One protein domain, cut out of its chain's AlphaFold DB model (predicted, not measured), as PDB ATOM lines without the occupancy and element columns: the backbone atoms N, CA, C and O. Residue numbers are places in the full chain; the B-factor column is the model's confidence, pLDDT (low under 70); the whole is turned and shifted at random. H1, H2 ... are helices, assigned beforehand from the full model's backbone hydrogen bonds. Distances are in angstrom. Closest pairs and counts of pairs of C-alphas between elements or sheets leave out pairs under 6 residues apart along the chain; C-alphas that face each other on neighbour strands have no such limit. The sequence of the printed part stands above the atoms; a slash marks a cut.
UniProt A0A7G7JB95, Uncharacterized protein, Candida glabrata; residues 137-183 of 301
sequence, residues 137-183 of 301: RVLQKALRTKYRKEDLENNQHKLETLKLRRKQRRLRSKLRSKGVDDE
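Overview. This is residues 137 to 183 of the 301 residues of an uncharacterized protein of Candida glabrata (UniProt A0A7G7JB95). Two long helices, H1 and then H2, meet near their ends and make an open L, with a short tail after H2 that folds back at the far end of that arm. The arms of the L share no core: residues 137 to 147 of H1 and 163 to 171 of H2 stand free. The printed part has 47 residues with two named helices and no named strand, and its class is all helix. It is extended, with a radius of gyration of the C-alphas of 15.6 A, and flat, spanning 42 by 27 by 13 A.

Along the chain. H1, residues 137 to 154, begins at C-alpha 137 (-1.134, -4.455, 112.354) and is 25.4 A long from first to last C-alpha. H2, residues 156 to 176, is 30.5 A long and ends at C-alpha 176 (13.888, -20.287, 141.627).

Arrangement. H1 and H2 touch only at the corner by their link, through residues 151 to 153 and 158 to 159 alone. Their closest C-alphas, those of Leu 152 and Leu 159, are 5.3 A apart. Their lines are about perpendicular, at 74 degrees. In H1 and H2 every O i to N i+4 pair is within hydrogen-bond range.

Size, cuts and confidence. The two C-alphas farthest apart, those of Leu 139 and Asp 181, are 42.8 A apart. The printed part has no cut, and the link from H1 to H2 is tight. The mean pLDDT of the printed part is 89.4, and no printed residue is under 70.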
ATOM      1  N   ARG A 137      -1.454  -3.859 111.040       87.38
ATOM      2  CA  ARG A 137      -1.134  -4.455 112.354       87.38
ATOM      3  C   ARG A 137       0.342  -4.303 112.730       87.38
ATOM      4  O   ARG A 137       0.673  -4.087 113.903       87.38
ATOM      5  N   VAL A 138       1.241  -4.431 111.754       86.88
ATOM      6  CA  VAL A 138       2.689  -4.288 111.968       86.88
ATOM      7  C   VAL A 138       3.027  -2.824 112.233       86.88
ATOM      8  O   VAL A 138       3.799  -2.537 113.157       86.88
ATOM      9  N   LEU A 139       2.383  -1.905 111.509       88.50
ATOM     10  CA  LEU A 139       2.466  -0.471 111.764       88.50
ATOM     11  C   LEU A 139       2.021  -0.129 113.191       88.50
ATOM     12  O   LEU A 139       2.789   0.481 113.937       88.50
ATOM     13  N   GLN A 140       0.843  -0.588 113.621       89.06
ATOM     14  CA  GLN A 140       0.323  -0.335 114.969       89.06
ATOM     15  C   GLN A 140       1.288  -0.829 116.054       89.06
ATOM     16  O   GLN A 140       1.523  -0.156 117.061       89.06
ATOM     17  N   LYS A 141       1.937  -1.982 115.849       89.56
ATOM     18  CA  LYS A 141       2.973  -2.486 116.763       89.56
ATOM     19  C   LYS A 141       4.214  -1.582 116.799       89.56
ATOM     20  O   LYS A 141       4.780  -1.354 117.878       89.56
ATOM     21  N   ALA A 142       4.646  -1.065 115.649       87.69
ATOM     22  CA  ALA A 142       5.764  -0.130 115.555       87.69
ATOM     23  C   ALA A 142       5.441   1.212 116.236       87.69
ATOM     24  O   ALA A 142       6.240   1.688 117.050       87.69
ATOM     25  N   LEU A 143       4.245   1.761 115.997       88.62
ATOM     26  CA  LEU A 143       3.744   2.985 116.624       88.62
ATOM     27  C   LEU A 143       3.609   2.835 118.140       88.62
ATOM     28  O   LEU A 143       4.163   3.641 118.882       88.62
ATOM     29  N   ARG A 144       3.006   1.743 118.629       89.25
ATOM     30  CA  ARG A 144       2.940   1.437 120.073       89.25
ATOM     31  C   ARG A 144       4.318   1.416 120.723       89.25
ATOM     32  O   ARG A 144       4.471   1.856 121.858       89.25
ATOM     33  N   THR A 145       5.334   0.913 120.024       85.75
ATOM     34  CA  THR A 145       6.712   0.903 120.537       85.75
ATOM     35  C   THR A 145       7.300   2.316 120.600       85.75
ATOM     36  O   THR A 145       7.973   2.640 121.580       85.75
ATOM     37  N   LYS A 146       7.032   3.154 119.589       82.31
ATOM     38  CA  LYS A 146       7.444   4.565 119.544       82.31
ATOM     39  C   LYS A 146       6.787   5.362 120.674       82.31
ATOM     40  O   LYS A 146       7.509   5.892 121.514       82.31
ATOM     41  N   TYR A 147       5.457   5.344 120.759       85.38
ATOM     42  CA  TYR A 147       4.705   6.055 121.797       85.38
ATOM     43  C   TYR A 147       5.028   5.541 123.191       85.38
ATOM     44  O   TYR A 147       5.214   6.327 124.103       85.38
ATOM     45  N   ARG A 148       5.230   4.229 123.375       84.62
ATOM     46  CA  ARG A 148       5.680   3.701 124.668       84.62
ATOM     47  C   ARG A 148       7.023   4.290 125.098       84.62
ATOM     48  O   ARG A 148       7.245   4.437 126.294       84.62
ATOM     49  N   LYS A 149       7.943   4.559 124.169       81.62
ATOM     50  CA  LYS A 149       9.234   5.167 124.507       81.62
ATOM     51  C   LYS A 149       9.049   6.620 124.936       81.62
ATOM     52  O   LYS A 149       9.583   6.996 125.970       81.62
ATOM     53  N   GLU A 150       8.272   7.376 124.175       81.31
ATOM     54  CA  GLU A 150       7.936   8.774 124.460       81.31
ATOM     55  C   GLU A 150       7.174   8.918 125.786       81.31
ATOM     56  O   GLU A 150       7.591   9.663 126.667       81.31
ATOM     57  N   ASP A 151       6.160   8.084 126.014       83.50
ATOM     58  CA  ASP A 151       5.452   7.956 127.289       83.50
ATOM     59  C   ASP A 151       6.399   7.702 128.462       83.50
ATOM     60  O   ASP A 151       6.160   8.179 129.566       83.50
ATOM     61  N   LEU A 152       7.437   6.882 128.271       83.06
ATOM     62  CA  LEU A 152       8.398   6.565 129.329       83.06
ATOM     63  C   LEU A 152       9.399   7.691 129.575       83.06
ATOM     64  O   LEU A 152       9.905   7.798 130.690       83.06
ATOM     65  N   GLU A 153       9.694   8.494 128.555       80.00
ATOM     66  CA  GLU A 153      10.501   9.709 128.680       80.00
ATOM     67  C   GLU A 153       9.713  10.798 129.423       80.00
ATOM     68  O   GLU A 153      10.254  11.426 130.330       80.00
ATOM     69  N   ASN A 154       8.418  10.931 129.128       84.62
ATOM     70  CA  ASN A 154       7.549  11.943 129.728       84.62
ATOM     71  C   ASN A 154       7.035  11.543 131.122       84.62
ATOM     72  O   ASN A 154       6.837  12.394 131.986       84.62
ATOM     73  N   ASN A 155       6.835  10.246 131.381       88.94
ATOM     74  CA  ASN A 155       6.271   9.749 132.635       88.94
ATOM     75  C   ASN A 155       7.310   8.969 133.456       88.94
ATOM     76  O   ASN A 155       7.419   7.737 133.390       88.94
ATOM     77  N   GLN A 156       8.042   9.700 134.299       85.94
ATOM     78  CA  GLN A 156       9.073   9.143 135.177       85.94
ATOM     79  C   GLN A 156       8.521   8.069 136.135       85.94
ATOM     80  O   GLN A 156       9.187   7.064 136.388       85.94
ATOM     81  N   HIS A 157       7.278   8.212 136.608       83.75
ATOM     82  CA  HIS A 157       6.629   7.217 137.468       83.75
ATOM     83  C   HIS A 157       6.363   5.897 136.718       83.75
ATOM     84  O   HIS A 157       6.676   4.804 137.201       83.75
ATOM     85  N   LYS A 158       5.861   5.977 135.480       85.44
ATOM     86  CA  LYS A 158       5.679   4.812 134.593       85.44
ATOM     87  C   LYS A 158       7.017   4.116 134.302       85.44
ATOM     88  O   LYS A 158       7.081   2.888 134.246       85.44
ATOM     89  N   LEU A 159       8.105   4.874 134.175       86.12
ATOM     90  CA  LEU A 159       9.447   4.314 134.009       86.12
ATOM     91  C   LEU A 159       9.932   3.566 135.260       86.12
ATOM     92  O   LEU A 159      10.404   2.430 135.146       86.12
ATOM     93  N   GLU A 160       9.798   4.159 136.448       86.88
ATOM     94  CA  GLU A 160      10.216   3.532 137.708       86.88
ATOM     95  C   GLU A 160       9.399   2.275 138.037       86.88
ATOM     96  O   GLU A 160       9.968   1.240 138.399       86.88
ATOM     97  N   THR A 161       8.087   2.289 137.792       88.50
ATOM     98  CA  THR A 161       7.238   1.097 137.963       88.50
ATOM     99  C   THR A 161       7.665  -0.053 137.043       88.50
ATOM    100  O   THR A 161       7.753  -1.207 137.481       88.50
ATOM    101  N   LEU A 162       8.019   0.224 135.780       88.31
ATOM    102  CA  LEU A 162       8.563  -0.796 134.875       88.31
ATOM    103  C   LEU A 162       9.940  -1.314 135.321       88.31
ATOM    104  O   LEU A 162      10.196  -2.523 135.224       88.31
ATOM    105  N   LYS A 163      10.825  -0.441 135.821       90.06
ATOM    106  CA  LYS A 163      12.123  -0.849 136.385       90.06
ATOM    107  C   LYS A 163      11.933  -1.770 137.590       90.06
ATOM    108  O   LYS A 163      12.595  -2.810 137.657       90.06
ATOM    109  N   LEU A 164      11.006  -1.443 138.491       91.06
ATOM    110  CA  LEU A 164      10.677  -2.263 139.656       91.06
ATOM    111  C   LEU A 164      10.164  -3.645 139.237       91.06
ATOM    112  O   LEU A 164      10.731  -4.653 139.655       91.06
ATOM    113  N   ARG A 165       9.198  -3.711 138.309       92.00
ATOM    114  CA  ARG A 165       8.699  -4.984 137.750       92.00
ATOM    115  C   ARG A 165       9.820  -5.841 137.149       92.00
ATOM    116  O   ARG A 165       9.813  -7.066 137.281       92.00
ATOM    117  N   ARG A 166      10.814  -5.224 136.494       93.19
ATOM    118  CA  ARG A 166      11.986  -5.942 135.958       93.19
ATOM    119  C   ARG A 166      12.884  -6.490 137.072       93.19
ATOM    120  O   ARG A 166      13.339  -7.628 136.950       93.19
ATOM    121  N   LYS A 167      13.128  -5.721 138.140       93.38
ATOM    122  CA  LYS A 167      13.895  -6.172 139.317       93.38
ATOM    123  C   LYS A 167      13.206  -7.350 140.010       93.38
ATOM    124  O   LYS A 167      13.853  -8.368 140.229       93.38
ATOM    125  N   GLN A 168      11.897  -7.253 140.248       93.38
ATOM    126  CA  GLN A 168      11.099  -8.328 140.846       93.38
ATOM    127  C   GLN A 168      11.194  -9.623 140.026       93.38
ATOM    128  O   GLN A 168      11.481 -10.682 140.575       93.38
ATOM    129  N   ARG A 169      11.036  -9.549 138.697       94.94
ATOM    130  CA  ARG A 169      11.141 -10.725 137.813       94.94
ATOM    131  C   ARG A 169      12.517 -11.388 137.870       94.94
ATOM    132  O   ARG A 169      12.605 -12.609 137.939       94.94
ATOM    133  N   ARG A 170      13.587 -10.584 137.851       95.12
ATOM    134  CA  ARG A 170      14.969 -11.078 137.959       95.12
ATOM    135  C   ARG A 170      15.221 -11.751 139.305       95.12
ATOM    136  O   ARG A 170      15.841 -12.806 139.330       95.12
ATOM    137  N   LEU A 171      14.712 -11.170 140.395       93.88
ATOM    138  CA  LEU A 171      14.815 -11.753 141.731       93.88
ATOM    139  C   LEU A 171      14.095 -13.105 141.802       93.88
ATOM    140  O   LEU A 171      14.715 -14.082 142.200       93.88
ATOM    141  N   ARG A 172      12.844 -13.183 141.324       94.38
ATOM    142  CA  ARG A 172      12.088 -14.448 141.253       94.38
ATOM    143  C   ARG A 172      12.855 -15.522 140.485       94.38
ATOM    144  O   ARG A 172      13.040 -16.615 140.996       94.38
ATOM    145  N   SER A 173      13.353 -15.189 139.292       95.88
ATOM    146  CA  SER A 173      14.136 -16.121 138.471       95.88
ATOM    147  C   SER A 173      15.395 -16.614 139.191       95.88
ATOM    148  O   SER A 173      15.691 -17.801 139.128       95.88
ATOM    149  N   LYS A 174      16.113 -15.720 139.887       96.00
ATOM    150  CA  LYS A 174      17.338 -16.054 140.632       96.00
ATOM    151  C   LYS A 174      17.065 -16.919 141.866       96.00
ATOM    152  O   LYS A 174      17.901 -17.737 142.227       96.00
ATOM    153  N   LEU A 175      15.938 -16.710 142.544       94.88
ATOM    154  CA  LEU A 175      15.565 -17.507 143.713       94.88
ATOM    155  C   LEU A 175      15.048 -18.892 143.304       94.88
ATOM    156  O   LEU A 175      15.455 -19.878 143.908       94.88
ATOM    157  N   ARG A 176      14.285 -18.991 142.208       94.62
ATOM    158  CA  ARG A 176      13.888 -20.287 141.627       94.62
ATOM    159  C   ARG A 176      15.084 -21.115 141.181       94.62
ATOM    160  O   ARG A 176      15.150 -22.294 141.491       94.62
ATOM    161  N   SER A 177      16.072 -20.495 140.529       95.19
ATOM    162  CA  SER A 177      17.310 -21.201 140.160       95.19
ATOM    163  C   SER A 177      18.128 -21.671 141.368       95.19
ATOM    164  O   SER A 177      19.029 -22.480 141.205       95.19
ATOM    165  N   LYS A 178      17.851 -21.143 142.567       94.88
ATOM    166  CA  LYS A 178      18.478 -21.554 143.829       94.88
ATOM    167  C   LYS A 178      17.649 -22.583 144.610       94.88
ATOM    168  O   LYS A 178      18.040 -22.916 145.720       94.88
ATOM    169  N   GLY A 179      16.518 -23.046 144.070       93.38
ATOM    170  CA  GLY A 179      15.643 -24.012 144.743       93.38
ATOM    171  C   GLY A 179      14.879 -23.444 145.942       93.38
ATOM    172  O   GLY A 179      14.457 -24.199 146.806       93.38
ATOM    173  N   VAL A 180      14.726 -22.119 146.024       93.75
ATOM    174  CA  VAL A 180      13.960 -21.473 147.099       93.75
ATOM    175  C   VAL A 180      12.465 -21.676 146.855       93.75
ATOM    176  O   VAL A 180      12.007 -21.533 145.721       93.75
ATOM    177  N   ASP A 181      11.721 -21.956 147.923       93.75
ATOM    178  CA  ASP A 181      10.277 -22.169 147.869       93.75
ATOM    179  C   ASP A 181       9.494 -20.905 147.446       93.75
ATOM    180  O   ASP A 181       9.885 -19.765 147.728       93.75
ATOM    181  N   ASP A 182       8.370 -21.095 146.752       91.75
ATOM    182  CA  ASP A 182       7.604 -20.015 146.122       91.75
ATOM    183  C   ASP A 182       7.030 -19.013 147.148       91.75
ATOM    184  O   ASP A 182       6.856 -17.831 146.817       91.75
ATOM    185  N   GLU A 183       6.785 -19.421 148.397       93.44
ATOM    186  CA  GLU A 183       6.333 -18.521 149.468       93.44
ATOM    187  C   GLU A 183       7.435 -17.553 149.913       93.44
ATOM    188  O   GLU A 183       7.228 -16.335 149.976       93.44
TER     189      GLU A 183